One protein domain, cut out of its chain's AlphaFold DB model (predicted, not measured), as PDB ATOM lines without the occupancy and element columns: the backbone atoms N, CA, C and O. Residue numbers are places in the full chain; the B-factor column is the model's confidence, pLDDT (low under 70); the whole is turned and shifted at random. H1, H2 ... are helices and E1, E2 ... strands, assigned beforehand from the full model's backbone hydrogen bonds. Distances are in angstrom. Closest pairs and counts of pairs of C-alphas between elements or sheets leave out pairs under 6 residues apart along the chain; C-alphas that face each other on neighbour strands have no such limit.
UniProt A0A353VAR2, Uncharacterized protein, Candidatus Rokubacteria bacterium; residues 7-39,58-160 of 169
ATOM      1  N   PRO A   7     191.026 150.341 138.951       71.12
ATOM      2  CA  PRO A   7     189.990 151.266 139.392       71.12
ATOM      3  C   PRO A   7     189.124 151.775 138.247       71.12
ATOM      4  O   PRO A   7     188.090 152.374 138.524       71.12
ATOM      5  N   LEU A   8     189.487 151.528 136.986       78.31
ATOM      6  CA  LEU A   8     188.644 151.862 135.847       78.31
ATOM      7  C   LEU A   8     188.361 150.627 134.992       78.31
ATOM      8  O   LEU A   8     189.265 150.017 134.420       78.31
ATOM      9  N   LEU A   9     187.081 150.278 134.881       80.38
ATOM     10  CA  LEU A   9     186.602 149.192 134.037       80.38
ATOM     11  C   LEU A   9     185.729 149.758 132.916       80.38
ATOM     12  O   LEU A   9     184.657 150.295 133.179       80.38
ATOM     13  N   VAL A  10     186.150 149.582 131.667       81.06
ATOM     14  CA  VAL A  10     185.328 149.860 130.487       81.06
ATOM     15  C   VAL A  10     184.718 148.553 130.008       81.06
ATOM     16  O   VAL A  10     185.428 147.598 129.684       81.06
ATOM     17  N   VAL A  11     183.391 148.498 129.980       82.88
ATOM     18  CA  VAL A  11     182.650 147.304 129.575       82.88
ATOM     19  C   VAL A  11     182.005 147.567 128.219       82.88
ATOM     20  O   VAL A  11     181.186 148.473 128.075       82.88
ATOM     21  N   VAL A  12     182.390 146.778 127.219       83.12
ATOM     22  CA  VAL A  12     182.004 146.960 125.813       83.12
ATOM     23  C   VAL A  12     180.996 145.883 125.398       83.12
ATOM     24  O   VAL A  12     181.228 144.709 125.691       83.12
ATOM     25  N   PRO A  13     179.897 146.211 124.693       81.56
ATOM     26  CA  PRO A  13     178.978 145.205 124.167       81.56
ATOM     27  C   PRO A  13     179.688 144.193 123.256       81.56
ATOM     28  O   PRO A  13     180.604 144.544 122.511       81.56
ATOM     29  N   ARG A  14     179.217 142.939 123.228       75.19
ATOM     30  CA  ARG A  14     179.756 141.902 122.319       75.19
ATOM     31  C   ARG A  14     179.653 142.253 120.842       75.19
ATOM     32  O   ARG A  14     180.475 141.796 120.059       75.19
ATOM     33  N   THR A  15     178.654 143.042 120.466       75.25
ATOM     34  CA  THR A  15     178.479 143.534 119.095       75.25
ATOM     35  C   THR A  15     179.548 144.561 118.706       75.25
ATOM     36  O   THR A  15     179.792 144.756 117.522       75.25
ATOM     37  N   GLY A  16     180.236 145.168 119.681       74.31
ATOM     38  CA  GLY A  16     181.250 146.208 119.499       74.31
ATOM     39  C   GLY A  16     182.691 145.708 119.627       74.31
ATOM     40  O   GLY A  16     183.494 146.339 120.311       74.31
ATOM     41  N   LEU A  17     183.054 144.585 118.992       76.06
ATOM     42  CA  LEU A  17     184.429 144.050 119.063       76.06
ATOM     43  C   LEU A  17     185.484 145.024 118.516       76.06
ATOM     44  O   LEU A  17     186.609 145.052 119.010       76.06
ATOM     45  N   GLU A  18     185.125 145.838 117.522       80.56
ATOM     46  CA  GLU A  18     185.993 146.907 117.019       80.56
ATOM     47  C   GLU A  18     186.218 147.994 118.065       80.56
ATOM     48  O   GLU A  18     187.366 148.337 118.329       80.56
ATOM     49  N   ALA A  19     185.159 148.449 118.740       80.88
ATOM     50  CA  ALA A  19     185.282 149.379 119.859       80.88
ATOM     51  C   ALA A  19     186.146 148.785 120.980       80.88
ATOM     52  O   ALA A  19     186.996 149.481 121.519       80.88
ATOM     53  N   CYS A  20     186.012 147.489 121.280       81.25
ATOM     54  CA  CYS A  20     186.861 146.823 122.268       81.25
ATOM     55  C   CYS A  20     188.344 146.844 121.870       81.25
ATOM     56  O   CYS A  20     189.195 147.089 122.723       81.25
ATOM     57  N   ARG A  21     188.666 146.605 120.591       81.12
ATOM     58  CA  ARG A  21     190.046 146.691 120.091       81.12
ATOM     59  C   ARG A  21     190.563 148.124 120.127       81.12
ATOM     60  O   ARG A  21     191.642 148.350 120.660       81.12
ATOM     61  N   SER A  22     189.795 149.086 119.620       82.56
ATOM     62  CA  SER A  22     190.193 150.497 119.595       82.56
ATOM     63  C   SER A  22     190.367 151.075 121.000       82.56
ATOM     64  O   SER A  22     191.350 151.762 121.254       82.56
ATOM     65  N   LEU A  23     189.472 150.750 121.937       83.44
ATOM     66  CA  LEU A  23     189.601 151.130 123.347       83.44
ATOM     67  C   LEU A  23     190.784 150.426 124.010       83.44
ATOM     68  O   LEU A  23     191.506 151.053 124.772       83.44
ATOM     69  N   GLY A  24     191.016 149.149 123.694       80.00
ATOM     70  CA  GLY A  24     192.194 148.420 124.160       80.00
ATOM     71  C   GLY A  24     193.506 149.045 123.680       80.00
ATOM     72  O   GLY A  24     194.458 149.090 124.443       80.00
ATOM     73  N   LEU A  25     193.549 149.577 122.454       80.38
ATOM     74  CA  LEU A  25     194.709 150.311 121.938       80.38
ATOM     75  C   LEU A  25     194.853 151.693 122.590       80.38
ATOM     76  O   LEU A  25     195.953 152.073 122.965       80.38
ATOM     77  N   ALA A  26     193.753 152.433 122.752       78.69
ATOM     78  CA  ALA A  26     193.774 153.791 123.299       78.69
ATOM     79  C   ALA A  26     194.042 153.843 124.814       78.69
ATOM     80  O   ALA A  26     194.615 154.812 125.301       78.69
ATOM     81  N   LEU A  27     193.599 152.823 125.556       77.06
ATOM     82  CA  LEU A  27     193.699 152.746 127.017       77.06
ATOM     83  C   LEU A  27     194.757 151.733 127.482       77.06
ATOM     84  O   LEU A  27     195.053 151.672 128.668       77.06
ATOM     85  N   GLY A  28     195.313 150.921 126.578       62.25
ATOM     86  CA  GLY A  28     196.185 149.792 126.922       62.25
ATOM     87  C   GLY A  28     197.571 150.168 127.441       62.25
ATOM     88  O   GLY A  28     198.215 149.339 128.078       62.25
ATOM     89  N   GLU A  29     198.020 151.401 127.204       62.41
ATOM     90  CA  GLU A  29     199.245 151.935 127.817       62.41
ATOM     91  C   GLU A  29     199.060 152.223 129.316       62.41
ATOM     92  O   GLU A  29     200.039 152.288 130.060       62.41
ATOM     93  N   ASP A  30     197.812 152.337 129.778       64.44
ATOM     94  CA  ASP A  30     197.477 152.586 131.171       64.44
ATOM     95  C   ASP A  30     197.107 151.268 131.875       64.44
ATOM     96  O   ASP A  30     196.021 150.705 131.702       64.44
ATOM     97  N   SER A  31     198.023 150.753 132.703       62.53
ATOM     98  CA  SER A  31     197.842 149.498 133.452       62.53
ATOM     99  C   SER A  31     196.663 149.530 134.435       62.53
ATOM    100  O   SER A  31     196.240 148.482 134.934       62.53
ATOM    101  N   THR A  32     196.116 150.718 134.688       66.50
ATOM    102  CA  THR A  32     195.007 150.975 135.607       66.50
ATOM    103  C   THR A  32     193.634 150.728 134.987       66.50
ATOM    104  O   THR A  32     192.634 150.603 135.702       66.50
ATOM    105  N   VAL A  33     193.578 150.598 133.658       73.50
ATOM    106  CA  VAL A  33     192.333 150.446 132.910       73.50
ATOM    107  C   VAL A  33     192.143 148.996 132.473       73.50
ATOM    108  O   VAL A  33     193.036 148.319 131.958       73.50
ATOM    109  N   GLN A  34     190.944 148.468 132.690       78.31
ATOM    110  CA  GLN A  34     190.529 147.179 132.151       78.31
ATOM    111  C   GLN A  34     189.452 147.408 131.103       78.31
ATOM    112  O   GLN A  34     188.390 147.935 131.414       78.31
ATOM    113  N   VAL A  35     189.699 146.969 129.872       77.50
ATOM    114  CA  VAL A  35     188.660 146.905 128.842       77.50
ATOM    115  C   VAL A  35     188.202 145.457 128.743       77.50
ATOM    116  O   VAL A  35     188.995 144.571 128.419       77.50
ATOM    117  N   ILE A  36     186.934 145.194 129.057       81.38
ATOM    118  CA  ILE A  36     186.336 143.864 128.920       81.38
ATOM    119  C   ILE A  36     185.148 143.912 127.970       81.38
ATOM    120  O   ILE A  36     184.347 144.842 127.985       81.38
ATOM    121  N   VAL A  37     184.992 142.859 127.178       80.12
ATOM    122  CA  VAL A  37     183.734 142.610 126.478       80.12
ATOM    123  C   VAL A  37     182.715 142.098 127.489       80.12
ATOM    124  O   VAL A  37     183.062 141.265 128.331       80.12
ATOM    125  N   ASP A  38     181.467 142.551 127.391       75.88
ATOM    126  CA  ASP A  38     180.374 142.032 128.197       75.88
ATOM    127  C   ASP A  38     180.264 140.512 128.006       75.88
ATOM    128  O   ASP A  38     180.097 139.975 126.905       75.88
ATOM    129  N   ARG A  39     180.436 139.782 129.107       63.62
ATOM    130  CA  ARG A  39     180.444 138.318 129.118       63.62
ATOM    131  C   ARG A  39     179.113 137.744 129.569       63.62
ATOM    132  O   ARG A  39     179.075 136.535 129.779       63.62
ATOM    133  N   GLY A  58     167.080 152.259 144.857       50.19
ATOM    134  CA  GLY A  58     168.066 153.124 144.182       50.19
ATOM    135  C   GLY A  58     168.878 152.422 143.086       50.19
ATOM    136  O   GLY A  58     168.983 152.934 141.979       50.19
ATOM    137  N   ASP A  59     169.350 151.202 143.352       49.88
ATOM    138  CA  ASP A  59     170.244 150.445 142.452       49.88
ATOM    139  C   ASP A  59     169.596 150.040 141.119       49.88
ATOM    140  O   ASP A  59     170.257 149.800 140.111       49.88
ATOM    141  N   ARG A  60     168.262 149.942 141.102       49.72
ATOM    142  CA  ARG A  60     167.536 149.427 139.938       49.72
ATOM    143  C   ARG A  60     167.530 150.416 138.766       49.72
ATOM    144  O   ARG A  60     167.430 149.958 137.634       49.72
ATOM    145  N   ARG A  61     167.640 151.731 139.014       50.91
ATOM    146  CA  ARG A  61     167.600 152.763 137.956       50.91
ATOM    147  C   ARG A  61     168.918 152.830 137.184       50.91
ATOM    148  O   ARG A  61     168.908 152.543 135.998       50.91
ATOM    149  N   LEU A  62     170.041 153.005 137.888       52.88
ATOM    150  CA  LEU A  62     171.400 152.948 137.318       52.88
ATOM    151  C   LEU A  62     171.649 151.661 136.518       52.88
ATOM    152  O   LEU A  62     172.223 151.687 135.435       52.88
ATOM    153  N   ARG A  63     171.155 150.523 137.022       53.34
ATOM    154  CA  ARG A  63     171.255 149.236 136.324       53.34
ATOM    155  C   ARG A  63     170.353 149.135 135.089       53.34
ATOM    156  O   ARG A  63     170.687 148.379 134.185       53.34
ATOM    157  N   SER A  64     169.223 149.844 135.058       56.38
ATOM    158  CA  SER A  64     168.317 149.866 133.899       56.38
ATOM    159  C   SER A  64     168.853 150.760 132.786       56.38
ATOM    160  O   SER A  64     168.760 150.377 131.624       56.38
ATOM    161  N   ASP A  65     169.463 151.888 133.146       62.66
ATOM    162  CA  ASP A  65     170.043 152.832 132.187       62.66
ATOM    163  C   ASP A  65     171.284 152.222 131.520       62.66
ATOM    164  O   ASP A  65     171.345 152.143 130.296       62.66
ATOM    165  N   ALA A  66     172.189 151.625 132.306       64.38
ATOM    166  CA  ALA A  66     173.342 150.900 131.770       64.38
ATOM    167  C   ALA A  66     172.932 149.731 130.852       64.38
ATOM    168  O   ALA A  66     173.530 149.511 129.804       64.38
ATOM    169  N   GLU A  67     171.895 148.972 131.221       65.38
ATOM    170  CA  GLU A  67     171.367 147.879 130.391       65.38
ATOM    171  C   GLU A  67     170.745 148.399 129.082       65.38
ATOM    172  O   GLU A  67     170.898 147.766 128.035       65.38
ATOM    173  N   ALA A  68     170.057 149.544 129.119       67.81
ATOM    174  CA  ALA A  68     169.534 150.199 127.924       67.81
ATOM    175  C   ALA A  68     170.669 150.684 127.009       67.81
ATOM    176  O   ALA A  68     170.615 150.444 125.803       67.81
ATOM    177  N   ASP A  69     171.722 151.271 127.579       72.88
ATOM    178  CA  ASP A  69     172.909 151.705 126.842       72.88
ATOM    179  C   ASP A  69     173.638 150.527 126.182       72.88
ATOM    180  O   ASP A  69     173.953 150.582 124.992       72.88
ATOM    181  N   PHE A  70     173.786 149.400 126.885       72.19
ATOM    182  CA  PHE A  70     174.327 148.174 126.289       72.19
ATOM    183  C   PHE A  70     173.486 147.645 125.132       72.19
ATOM    184  O   PHE A  70     174.037 147.239 124.106       72.19
ATOM    185  N   ARG A  71     172.154 147.647 125.270       70.31
ATOM    186  CA  ARG A  71     171.243 147.241 124.185       70.31
ATOM    187  C   ARG A  71     171.323 148.178 122.988       70.31
ATOM    188  O   ARG A  71     171.174 147.717 121.862       70.31
ATOM    189  N   ALA A  72     171.603 149.457 123.224       77.38
ATOM    190  CA  ALA A  72     171.885 150.438 122.185       77.38
ATOM    191  C   ALA A  72     173.298 150.297 121.578       77.38
ATOM    192  O   ALA A  72     173.663 151.076 120.702       77.38
ATOM    193  N   GLY A  73     174.097 149.313 122.009       77.81
ATOM    194  CA  GLY A  73     175.448 149.083 121.497       77.81
ATOM    195  C   GLY A  73     176.495 150.055 122.046       77.81
ATOM    196  O   GLY A  73     177.578 150.162 121.475       77.81
ATOM    197  N   ARG A  74     176.199 150.739 123.155       84.50
ATOM    198  CA  ARG A  74     177.107 151.678 123.818       84.50
ATOM    199  C   ARG A  74     177.928 150.966 124.889       84.50
ATOM    200  O   ARG A  74     177.431 150.076 125.579       84.50
ATOM    201  N   TRP A  75     179.195 151.338 125.020       85.81
ATOM    202  CA  TRP A  75     180.037 150.910 126.135       85.81
ATOM    203  C   TRP A  75     179.804 151.801 127.354       85.81
ATOM    204  O   TRP A  75     179.434 152.964 127.210       85.81
ATOM    205  N   ILE A  76     180.061 151.267 128.545       84.81
ATOM    206  CA  ILE A  76     179.963 152.018 129.807       84.81
ATOM    207  C   ILE A  76     181.317 152.068 130.515       84.81
ATOM    208  O   ILE A  76     182.126 151.141 130.378       84.81
ATOM    209  N   ALA A  77     181.559 153.129 131.284       85.56
ATOM    210  CA  ALA A  77     182.769 153.283 132.087       85.56
ATOM    211  C   ALA A  77     182.436 153.229 133.582       85.56
ATOM    212  O   ALA A  77     181.658 154.020 134.102       85.56
ATOM    213  N   VAL A  78     183.061 152.295 134.294       81.06
ATOM    214  CA  VAL A  78     182.829 152.065 135.719       81.06
ATOM    215  C   VAL A  78     184.078 152.451 136.501       81.06
ATOM    216  O   VAL A  78     185.075 151.724 136.492       81.06
ATOM    217  N   ALA A  79     184.007 153.580 137.209       81.31
ATOM    218  CA  ALA A  79     184.976 153.947 138.237       81.31
ATOM    219  C   ALA A  79     184.736 153.097 139.496       81.31
ATOM    220  O   ALA A  79     183.673 153.156 140.111       81.31
ATOM    221  N   ARG A  80     185.720 152.279 139.864       71.50
ATOM    222  CA  ARG A  80     185.737 151.410 141.052       71.50
ATOM    223  C   ARG A  80     186.538 151.995 142.217       71.50
ATOM    224  O   ARG A  80     186.550 151.408 143.295       71.50
ATOM    225  N   ALA A  81     187.206 153.121 141.999       68.25
ATOM    226  CA  ALA A  81     187.928 153.851 143.028       68.25
ATOM    227  C   ALA A  81     187.018 154.276 144.187       68.25
ATOM    228  O   ALA A  81     185.920 154.788 143.974       68.25
ATOM    229  N   ALA A  82     187.503 154.078 145.414       61.78
ATOM    230  CA  ALA A  82     186.773 154.394 146.642       61.78
ATOM    231  C   ALA A  82     187.338 155.619 147.385       61.78
ATOM    232  O   ALA A  82     186.652 156.187 148.234       61.78
ATOM    233  N   GLY A  83     188.575 156.032 147.086       68.25
ATOM    234  CA  GLY A  83     189.205 157.186 147.731       68.25
ATOM    235  C   GLY A  83     188.696 158.532 147.199       68.25
ATOM    236  O   GLY A  83     188.119 158.616 146.113       68.25
ATOM    237  N   ARG A  84     188.951 159.600 147.955       76.56
ATOM    238  CA  ARG A  84     188.790 160.987 147.499       76.56
ATOM    239  C   ARG A  84     190.168 161.584 147.268       76.56
ATOM    240  O   ARG A  84     191.054 161.383 148.090       76.56
ATOM    241  N   ILE A  85     190.325 162.317 146.176       81.44
ATOM    242  CA  ILE A  85     191.531 163.089 145.893       81.44
ATOM    243  C   ILE A  85     191.138 164.561 145.886       81.44
ATOM    244  O   ILE A  85     190.194 164.936 145.192       81.44
ATOM    245  N   ASP A  86     191.850 165.379 146.658       85.12
ATOM    246  CA  ASP A  86     191.715 166.830 146.578       85.12
ATOM    247  C   ASP A  86     192.567 167.356 145.420       85.12
ATOM    248  O   ASP A  86     193.789 167.458 145.518       85.12
ATOM    249  N   PHE A  87     191.918 167.678 144.304       84.38
ATOM    250  CA  PHE A  87     192.573 168.284 143.145       84.38
ATOM    251  C   PHE A  87     192.742 169.804 143.271       84.38
ATOM    252  O   PHE A  87     193.211 170.440 142.330       84.38
ATOM    253  N   SER A  88     192.396 170.401 144.412       82.94
ATOM    254  CA  SER A  88     192.768 171.784 144.735       82.94
ATOM    255  C   SER A  88     194.226 171.879 145.187       82.94
ATOM    256  O   SER A  88     194.847 172.930 145.013       82.94
ATOM    257  N   ASP A  89     194.785 170.783 145.710       84.50
ATOM    258  CA  ASP A  89     196.181 170.673 146.123       84.50
ATOM    259  C   ASP A  89     197.141 170.926 144.934       84.50
ATOM    260  O   ASP A  89     197.050 170.246 143.903       84.50
ATOM    261  N   PRO A  90     198.068 171.901 145.035       83.94
ATOM    262  CA  PRO A  90     199.025 172.211 143.975       83.94
ATOM    263  C   PRO A  90     199.845 171.007 143.503       83.94
ATOM    264  O   PRO A  90     200.090 170.882 142.302       83.94
ATOM    265  N   ASP A  91     200.223 170.103 144.410       82.56
ATOM    266  CA  ASP A  91     201.024 168.924 144.071       82.56
ATOM    267  C   ASP A  91     200.194 167.888 143.309       82.56
ATOM    268  O   ASP A  91     200.621 167.377 142.269       82.56
ATOM    269  N   ALA A  92     198.965 167.629 143.769       83.81
ATOM    270  CA  ALA A  92     198.003 166.794 143.055       83.81
ATOM    271  C   ALA A  92     197.787 167.277 141.613       83.81
ATOM    272  O   ALA A  92     197.764 166.489 140.662       83.81
ATOM    273  N   ARG A  93     197.679 168.598 141.440       84.06
ATOM    274  CA  ARG A  93     197.525 169.236 140.129       84.06
ATOM    275  C   ARG A  93     198.777 169.142 139.282       84.06
ATOM    276  O   ARG A  93     198.664 168.916 138.078       84.06
ATOM    277  N   ALA A  94     199.951 169.315 139.881       85.25
ATOM    278  CA  ALA A  94     201.216 169.176 139.180       85.25
ATOM    279  C   ALA A  94     201.371 167.757 138.621       85.25
ATOM    280  O   ALA A  94     201.723 167.606 137.454       85.25
ATOM    281  N   ILE A  95     201.016 166.723 139.392       86.31
ATOM    282  CA  ILE A  95     201.028 165.335 138.910       86.31
ATOM    283  C   ILE A  95     200.052 165.157 137.746       86.31
ATOM    284  O   ILE A  95     200.449 164.670 136.686       86.31
ATOM    285  N   LEU A  96     198.798 165.594 137.897       84.88
ATOM    286  CA  LEU A  96     197.810 165.487 136.818       84.88
ATOM    287  C   LEU A  96     198.268 166.183 135.528       84.88
ATOM    288  O   LEU A  96     198.101 165.638 134.437       84.88
ATOM    289  N   PHE A  97     198.838 167.381 135.647       83.88
ATOM    290  CA  PHE A  97     199.205 168.208 134.504       83.88
ATOM    291  C   PHE A  97     200.527 167.781 133.855       83.88
ATOM    292  O   PHE A  97     200.607 167.668 132.635       83.88
ATOM    293  N   PHE A  98     201.574 167.526 134.638       82.50
ATOM    294  CA  PHE A  98     202.897 167.215 134.091       82.50
ATOM    295  C   PHE A  98     203.090 165.728 133.822       82.50
ATOM    296  O   PHE A  98     203.677 165.372 132.802       82.50
ATOM    297  N   CYS A  99     202.589 164.863 134.701       85.69
ATOM    298  CA  CYS A  99     202.832 163.427 134.610       85.69
ATOM    299  C   CYS A  99     201.697 162.700 133.887       85.69
ATOM    300  O   CYS A  99     201.957 161.824 133.069       85.69
ATOM    301  N   CYS A 100     200.443 163.085 134.145       86.62
ATOM    302  CA  CYS A 100     199.285 162.367 133.613       86.62
ATOM    303  C   CYS A 100     198.680 162.987 132.347       86.62
ATOM    304  O   CYS A 100     197.708 162.444 131.830       86.62
ATOM    305  N   SER A 101     199.219 164.087 131.801       86.12
ATOM    306  CA  SER A 101     198.582 164.807 130.677       86.12
ATOM    307  C   SER A 101     198.315 163.958 129.436       86.12
ATOM    308  O   SER A 101     197.355 164.232 128.714       86.12
ATOM    309  N   GLN A 102     199.151 162.950 129.181       85.12
ATOM    310  CA  GLN A 102     199.007 162.046 128.037       85.12
ATOM    311  C   GLN A 102     198.119 160.838 128.326       85.12
ATOM    312  O   GLN A 102     197.710 160.165 127.382       85.12
ATOM    313  N   HIS A 103     197.781 160.577 129.591       86.56
ATOM    314  CA  HIS A 103     196.877 159.488 129.930       86.56
ATOM    315  C   HIS A 103     195.471 159.788 129.426       86.56
ATOM    316  O   HIS A 103     195.033 160.941 129.336       86.56
ATOM    317  N   VAL A 104     194.773 158.722 129.069       87.69
ATOM    318  CA  VAL A 104     193.508 158.784 128.355       87.69
ATOM    319  C   VAL A 104     192.384 158.356 129.291       87.69
ATOM    320  O   VAL A 104     192.461 157.312 129.929       87.69
ATOM    321  N   VAL A 105     191.314 159.148 129.343       88.44
ATOM    322  CA  VAL A 105     190.097 158.840 130.095       88.44
ATOM    323  C   VAL A 105     188.883 158.705 129.168       88.44
ATOM    324  O   VAL A 105     188.715 159.493 128.232       88.44
ATOM    325  N   PRO A 106     188.018 157.704 129.397       90.19
ATOM    326  CA  PRO A 106     186.787 157.523 128.642       90.19
ATOM    327  C   PRO A 106     185.693 158.513 129.065       90.19
ATOM    328  O   PRO A 106     185.516 158.813 130.242       90.19
ATOM    329  N   CYS A 107     184.894 158.953 128.095       89.25
ATOM    330  CA  CYS A 107     183.617 159.626 128.301       89.25
ATOM    331  C   CYS A 107     182.476 158.768 127.739       89.25
ATOM    332  O   CYS A 107     182.315 158.645 126.523       89.25
ATOM    333  N   GLU A 108     181.658 158.216 128.633       88.50
ATOM    334  CA  GLU A 108     180.513 157.370 128.282       88.50
ATOM    335  C   GLU A 108     179.455 158.122 127.462       88.50
ATOM    336  O   GLU A 108     178.910 157.594 126.493       88.50
ATOM    337  N   SER A 109     179.190 159.391 127.773       87.12
ATOM    338  CA  SER A 109     178.209 160.184 127.026       87.12
ATOM    339  C   SER A 109     178.624 160.381 125.565       87.12
ATOM    340  O   SER A 109     177.811 160.169 124.670       87.12
ATOM    341  N   CYS A 110     179.896 160.704 125.314       88.19
ATOM    342  CA  CYS A 110     180.427 160.880 123.959       88.19
ATOM    343  C   CYS A 110     180.770 159.569 123.250       88.19
ATOM    344  O   CYS A 110     181.061 159.601 122.057       88.19
ATOM    345  N   GLN A 111     180.822 158.447 123.977       90.19
ATOM    346  CA  GLN A 111     181.378 157.184 123.480       90.19
ATOM    347  C   GLN A 111     182.790 157.357 122.894       90.19
ATOM    348  O   GLN A 111     183.171 156.689 121.934       90.19
ATOM    349  N   ASN A 112     183.584 158.250 123.495       88.44
ATOM    350  CA  ASN A 112     184.934 158.572 123.043       88.44
ATOM    351  C   ASN A 112     185.913 158.664 124.220       88.44
ATOM    352  O   ASN A 112     185.516 158.655 125.385       88.44
ATOM    353  N   THR A 113     187.199 158.759 123.910       89.19
ATOM    354  CA  THR A 113     188.280 158.909 124.879       89.19
ATOM    355  C   THR A 113     188.978 160.253 124.704       89.19
ATOM    356  O   THR A 113     189.022 160.804 123.605       89.19
ATOM    357  N   TYR A 114     189.503 160.797 125.795       88.69
ATOM    358  CA  TYR A 114     190.118 162.119 125.828       88.69
ATOM    359  C   TYR A 114     191.382 162.092 126.677       88.69
ATOM    360  O   TYR A 114     191.445 161.387 127.680       88.69
ATOM    361  N   ARG A 115     192.385 162.886 126.304       88.44
ATOM    362  CA  ARG A 115     193.597 163.045 127.112       88.44
ATOM    363  C   ARG A 115     193.304 163.891 128.346       88.44
ATOM    364  O   ARG A 115     192.640 164.923 128.235       88.44
ATOM    365  N   LEU A 116     193.849 163.509 129.498       88.06
ATOM    366  CA  LEU A 116     193.696 164.264 130.744       88.06
ATOM    367  C   LEU A 116     194.177 165.707 130.603       88.06
ATOM    368  O   LEU A 116     193.507 166.610 131.093       88.06
ATOM    369  N   GLY A 117     195.260 165.951 129.860       85.06
ATOM    370  CA  GLY A 117     195.771 167.303 129.620       85.06
ATOM    371  C   GLY A 117     194.800 168.225 128.869       85.06
ATOM    372  O   GLY A 117     194.964 169.438 128.914       85.06
ATOM    373  N   TRP A 118     193.788 167.681 128.185       85.00
ATOM    374  CA  TRP A 118     192.745 168.472 127.513       85.00
ATOM    375  C   TRP A 118     191.540 168.761 128.410       85.00
ATOM    376  O   TRP A 118     190.754 169.663 128.121       85.00
ATOM    377  N   ILE A 119     191.380 167.982 129.479       84.94
ATOM    378  CA  ILE A 119     190.261 168.089 130.417       84.94
ATOM    379  C   ILE A 119     190.669 168.914 131.636       84.94
ATOM    380  O   ILE A 119     189.901 169.752 132.103       84.94
ATOM    381  N   ALA A 120     191.881 168.684 132.147       72.69
ATOM    382  CA  ALA A 120     192.417 169.357 133.316       72.69
ATOM    383  C   ALA A 120     192.585 170.856 133.032       72.69
ATOM    384  O   ALA A 120     193.508 171.285 132.340       72.69
ATOM    385  N   ARG A 121     191.670 171.666 133.573       69.88
ATOM    386  CA  ARG A 121     191.738 173.129 133.526       69.88
ATOM    387  C   ARG A 121     192.328 173.660 134.822       69.88
ATOM    388  O   ARG A 121     192.061 173.141 135.903       69.88
ATOM    389  N   ALA A 122     193.104 174.733 134.728       58.12
ATOM    390  CA  ALA A 122     193.632 175.385 135.914       58.12
ATOM    391  C   ALA A 122     192.481 175.942 136.778       58.12
ATOM    392  O   ALA A 122     191.710 176.771 136.309       58.12
ATOM    393  N   GLY A 123     192.389 175.516 138.042       62.19
ATOM    394  CA  GLY A 123     191.498 176.114 139.049       62.19
ATOM    395  C   GLY A 123     190.276 175.281 139.427       62.19
ATOM    396  O   GLY A 123     189.570 175.687 140.339       62.19
ATOM    397  N   SER A 124     190.033 174.156 138.753       71.88
ATOM    398  CA  SER A 124     188.832 173.335 138.939       71.88
ATOM    399  C   SER A 124     189.179 171.985 139.563       71.88
ATOM    400  O   SER A 124     190.109 171.320 139.106       71.88
ATOM    401  N   ASP A 125     188.417 171.582 140.575       79.94
ATOM    402  CA  ASP A 125     188.365 170.223 141.129       79.94
ATOM    403  C   ASP A 125     187.424 169.303 140.327       79.94
ATOM    404  O   ASP A 125     187.473 168.080 140.463       79.94
ATOM    405  N   ALA A 126     186.605 169.893 139.450       85.94
ATOM    406  CA  ALA A 126     185.743 169.195 138.510       85.94
ATOM    407  C   ALA A 126     186.390 169.047 137.124       85.94
ATOM    408  O   ALA A 126     187.017 169.977 136.604       85.94
ATOM    409  N   PHE A 127     186.150 167.899 136.487       89.00
ATOM    410  CA  PHE A 127     186.699 167.529 135.181       89.00
ATOM    411  C   PHE A 127     185.576 167.278 134.163       89.00
ATOM    412  O   PHE A 127     185.244 166.127 133.883       89.00
ATOM    413  N   PRO A 128     184.953 168.324 133.592       90.94
ATOM    414  CA  PRO A 128     183.895 168.147 132.605       90.94
ATOM    415  C   PRO A 128     184.458 167.701 131.251       90.94
ATOM    416  O   PRO A 128     185.497 168.182 130.794       90.94
ATOM    417  N   CYS A 129     183.732 166.830 130.553       89.75
ATOM    418  CA  CYS A 129     184.044 166.464 129.178       89.75
ATOM    419  C   CYS A 129     184.072 167.722 128.286       89.75
ATOM    420  O   CYS A 129     183.093 168.471 128.272       89.75
ATOM    421  N   PRO A 130     185.126 167.940 127.476       88.12
ATOM    422  CA  PRO A 130     185.249 169.143 126.652       88.12
ATOM    423  C   PRO A 130     184.201 169.228 125.535       88.12
ATOM    424  O   PRO A 130     184.004 170.306 124.982       88.12
ATOM    425  N   LEU A 131     183.548 168.111 125.193       88.81
ATOM    426  CA  LEU A 131     182.561 168.049 124.116       88.81
ATOM    427  C   LEU A 131     181.116 168.097 124.632       88.81
ATOM    428  O   LEU A 131     180.328 168.891 124.136       88.81
ATOM    429  N   CYS A 132     180.763 167.263 125.615       89.25
ATOM    430  CA  CYS A 132     179.379 167.157 126.100       89.25
ATOM    431  C   CYS A 132     179.141 167.747 127.496       89.25
ATOM    432  O   CYS A 132     177.996 167.822 127.930       89.25
ATOM    433  N   GLY A 133     180.194 168.139 128.220       87.75
ATOM    434  CA  GLY A 133     180.082 168.685 129.575       87.75
ATOM    435  C   GLY A 133     179.820 167.663 130.686       87.75
ATOM    436  O   GLY A 133     179.796 168.061 131.847       87.75
ATOM    437  N   SER A 134     179.658 166.369 130.378       88.00
ATOM    438  CA  SER A 134     179.474 165.323 131.396       88.00
ATOM    439  C   SER A 134     180.626 165.284 132.395       88.00
ATOM    440  O   SER A 134     181.785 165.445 132.011       88.00
ATOM    441  N   ASP A 135     180.310 165.027 133.661       89.25
ATOM    442  CA  ASP A 135     181.301 164.957 134.730       89.25
ATOM    443  C   ASP A 135     182.196 163.715 134.586       89.25
ATOM    444  O   ASP A 135     181.737 162.580 134.728       89.25
ATOM    445  N   LEU A 136     183.481 163.929 134.291       89.56
ATOM    446  CA  LEU A 136     184.504 162.882 134.235       89.56
ATOM    447  C   LEU A 136     185.298 162.786 135.541       89.56
ATOM    448  O   LEU A 136     186.180 161.935 135.638       89.56
ATOM    449  N   THR A 137     184.997 163.601 136.558       89.12
ATOM    450  CA  THR A 137     185.727 163.617 137.839       89.12
ATOM    451  C   THR A 137     185.869 162.225 138.458       89.12
ATOM    452  O   THR A 137     186.994 161.863 138.803       89.12
ATOM    453  N   PRO A 138     184.825 161.372 138.520       86.69
ATOM    454  CA  PRO A 138     184.972 160.019 139.064       86.69
ATOM    455  C   PRO A 138     185.975 159.154 138.286       86.69
ATOM    456  O   PRO A 138     186.677 158.333 138.873       86.69
ATOM    457  N   ILE A 139     186.070 159.356 136.969       88.19
ATOM    458  CA  ILE A 139     187.009 158.653 136.089       88.19
ATOM    459  C   ILE A 139     188.438 159.160 136.321       88.19
ATOM    460  O   ILE A 139     189.366 158.359 136.390       88.19
ATOM    461  N   VAL A 140     188.616 160.474 136.498       88.75
ATOM    462  CA  VAL A 140     189.919 161.083 136.814       88.75
ATOM    463  C   VAL A 140     190.412 160.657 138.199       88.75
ATOM    464  O   VAL A 140     191.581 160.308 138.344       88.75
ATOM    465  N   VAL A 141     189.528 160.609 139.204       88.00
ATOM    466  CA  VAL A 141     189.842 160.074 140.542       88.00
ATOM    467  C   VAL A 141     190.265 158.611 140.446       88.00
ATOM    468  O   VAL A 141     191.283 158.231 141.022       88.00
ATOM    469  N   ALA A 142     189.512 157.802 139.693       86.12
ATOM    470  CA  ALA A 142     189.852 156.404 139.468       86.12
ATOM    471  C   ALA A 142     191.227 156.232 138.834       86.12
ATOM    472  O   ALA A 142     192.026 155.450 139.336       86.12
ATOM    473  N   HIS A 143     191.524 157.000 137.791       87.38
ATOM    474  CA  HIS A 143     192.841 157.002 137.174       87.38
ATOM    475  C   HIS A 143     193.945 157.361 138.183       87.38
ATOM    476  O   HIS A 143     194.921 156.624 138.338       87.38
ATOM    477  N   ALA A 144     193.787 158.487 138.884       85.44
ATOM    478  CA  ALA A 144     194.821 159.017 139.760       85.44
ATOM    479  C   ALA A 144     195.186 158.036 140.885       85.44
ATOM    480  O   ALA A 144     196.370 157.823 141.100       85.44
ATOM    481  N   GLN A 145     194.224 157.344 141.506       81.00
ATOM    482  CA  GLN A 145     194.483 156.401 142.614       81.00
ATOM    483  C   GLN A 145     195.433 155.246 142.293       81.00
ATOM    484  O   GLN A 145     195.976 154.624 143.200       81.00
ATOM    485  N   THR A 146     195.637 154.936 141.020       75.62
ATOM    486  CA  THR A 146     196.526 153.842 140.605       75.62
ATOM    487  C   THR A 146     197.584 154.271 139.614       75.62
ATOM    488  O   THR A 146     198.412 153.460 139.200       75.62
ATOM    489  N   CYS A 147     197.572 155.541 139.219       83.00
ATOM    490  CA  CYS A 147     198.641 156.084 138.419       83.00
ATOM    491  C   CYS A 147     199.938 155.987 139.225       83.00
ATOM    492  O   CYS A 147     200.007 156.439 140.368       83.00
ATOM    493  N   ARG A 148     200.986 155.419 138.622       81.75
ATOM    494  CA  ARG A 148     202.279 155.216 139.286       81.75
ATOM    495  C   ARG A 148     202.803 156.489 139.956       81.75
ATOM    496  O   ARG A 148     203.264 156.436 141.088       81.75
ATOM    497  N   TYR A 149     202.677 157.629 139.280       80.56
ATOM    498  CA  TYR A 149     203.121 158.923 139.802       80.56
ATOM    499  C   TYR A 149     202.388 159.346 141.080       80.56
ATOM    500  O   TYR A 149     202.956 160.047 141.913       80.56
ATOM    501  N   TRP A 150     201.140 158.911 141.243       79.38
ATOM    502  CA  TRP A 150     200.345 159.171 142.435       79.38
ATOM    503  C   TRP A 150     200.695 158.216 143.579       79.38
ATOM    504  O   TRP A 150     200.929 158.653 144.702       79.38
ATOM    505  N   VAL A 151     200.804 156.918 143.287       77.38
ATOM    506  CA  VAL A 151     201.169 155.893 144.280       77.38
ATOM    507  C   VAL A 151     202.569 156.154 144.852       77.38
ATOM    508  O   VAL A 151     202.773 156.086 146.065       77.38
ATOM    509  N   ASP A 152     203.527 156.529 143.998       77.44
ATOM    510  CA  ASP A 152     204.891 156.876 144.417       77.44
ATOM    511  C   ASP A 152     204.910 158.129 145.322       77.44
ATOM    512  O   ASP A 152     205.741 158.228 146.232       77.44
ATOM    513  N   ARG A 153     203.972 159.073 145.129       78.75
ATOM    514  CA  ARG A 153     203.803 160.245 146.003       78.75
ATOM    515  C   ARG A 153     203.320 159.840 147.391       78.75
ATOM    516  O   ARG A 153     203.928 160.273 148.368       78.75
ATOM    517  N   GLU A 154     202.235 159.071 147.486       70.88
ATOM    518  CA  GLU A 154     201.656 158.671 148.779       70.88
ATOM    519  C   GLU A 154     202.682 157.891 149.613       70.88
ATOM    520  O   GLU A 154     202.946 158.243 150.763       70.88
ATOM    521  N   ALA A 155     203.393 156.948 148.988       71.56
ATOM    522  CA  ALA A 155     204.484 156.216 149.632       71.56
ATOM    523  C   ALA A 155     205.653 157.127 150.073       71.56
ATOM    524  O   ALA A 155     206.328 156.865 151.076       71.56
ATOM    525  N   GLY A 156     205.926 158.199 149.323       67.62
ATOM    526  CA  GLY A 156     206.924 159.211 149.668       67.62
ATOM    527  C   GLY A 156     206.502 160.120 150.827       67.62
ATOM    528  O   GLY A 156     207.346 160.471 151.655       67.62
ATOM    529  N   ALA A 157     205.217 160.476 150.908       65.56
ATOM    530  CA  ALA A 157     204.644 161.280 151.986       65.56
ATOM    531  C   ALA A 157     204.649 160.510 153.318       65.56
ATOM    532  O   ALA A 157     205.223 160.995 154.294       65.56
ATOM    533  N   GLU A 158     204.169 159.262 153.330       61.28
ATOM    534  CA  GLU A 158     204.187 158.399 154.525       61.28
ATOM    535  C   GLU A 158     205.610 158.177 155.070       61.28
ATOM    536  O   GLU A 158     205.839 158.107 156.282       61.28
ATOM    537  N   ARG A 159     206.608 158.094 154.179       59.28
ATOM    538  CA  ARG A 159     208.019 157.948 154.570       59.28
ATOM    539  C   ARG A 159     208.581 159.204 155.243       59.28
ATOM    540  O   ARG A 159     209.480 159.073 156.067       59.28
ATOM    541  N   ARG A 160     208.085 160.395 154.897       57.97
ATOM    542  CA  ARG A 160     208.483 161.672 155.520       57.97
ATOM    543  C   ARG A 160     207.773 161.909 156.852       57.97
ATOM    544  O   ARG A 160     208.349 162.538 157.732       57.97
TER     545      ARG A 160
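AT A GLANCE: This is residues 7 to 39 and 58 to 160 of the 169 residues of an uncharacterized protein of Candidatus Rokubacteria bacterium (UniProt A0A353VAR2). A small three-stranded sheet, E2 E1 E3, has H1 lying along one face and H5 crossing the same face, with the short hairpin of E4 and E5 packed near both helices. H3 lies toward one end of the body, where H6 touches it with residues 149 to 150 alone and sticks out with residues 155 to 160; residues 58 to 65, of which 59 to 65 belong to H2, stick out toward the other end, and the four-residue H4 follows E5 directly and packs on H3. The printed part has 136 residues with six named helices and five named strands, in the order E1 H1 E2 H2 E3 H3 E4 E5 H4 H5 H6; the class is mixed, helices and strands. The larger sheet is mixed, the smaller antiparallel. The whole is compact, with a radius of gyration of the C-alphas of 15.4 A, yet elongated, spanning 50 by 28 by 26 A.

IN THESE COORDINATES: Find C-alpha 8 at (188.644, 151.862, 135.847); E1 runs from there through residues 8 to 12, 13.0 A. Beside it are E2, residues 33 to 37, 13.3 A, and E3, residues 76 to 79. H1 is residues 17 to 27, 15.0 A, and H5 is residues 137 to 144. E4 is residues 104 to 107, E5 residues 112 to 115, H4 residues 116 to 119 and H3 residues 90 to 99. H2, residues 59 to 71, spans 18.6 A; H6, residues 148 to 160, spans 18.5 A and ends at C-alpha 160, (208.483, 161.672, 155.520).

HOW THE PARTS SIT: Start at inner strand E1: E2 is parallel to it, with N 10 and O 34 2.8 A apart, and E3 antiparallel, with N 78 and O 9 2.8 A apart. E1, H1 and E2 form a strand-helix-strand unit, two parallel neighbours with a helix between, its crossover right-handed. H1 and H5 are on the same face, making two layers, helices on one face of a sheet. H1 runs along the strands at a height over the sheet of 8.7 A, its Gly 24 and Val 35 of E2 having the closest C-alphas, 6.1 A. H5 runs across the strands over E3, at 63 degrees on the local plane, only just fixed by 6 C-alphas of the sheet; the closest C-alphas are those of Ala 79 and Ile 139, 5.6 A. H2 only grazes the sheet with residues 66 to 70. In the hairpin of E4 and E5, N 105 and O 114 are 2.8 A apart. H3 touches H4, closest at the C-alphas of Phe 97 and Gly 117, 6.0 A. H6 touches H3 with residues 149 to 150 alone, opposite ways at a steep tilt of 36 degrees, only just beyond shallow; C-alphas 95 and 149 are closest, 6.8 A. Every O i to N i+4 pair is within hydrogen-bond range in H1, H2, H3 and H5, and 8 of 9 in H6; H4 is too short for one.

THE WHOLE: The C-alphas of Arg 71 and Arg 160 are the two farthest apart, 50.8 A. Residues 40 to 57 are not printed, and C-alphas 39 and 58 lie 24.5 A apart across the cut. The link from H4 to H5, residues 120 to 136, is long. Mean pLDDT of the printed part is 78.2; 28 residues are under 70, among them 28 to 32, 58 to 68 and 156 to 160.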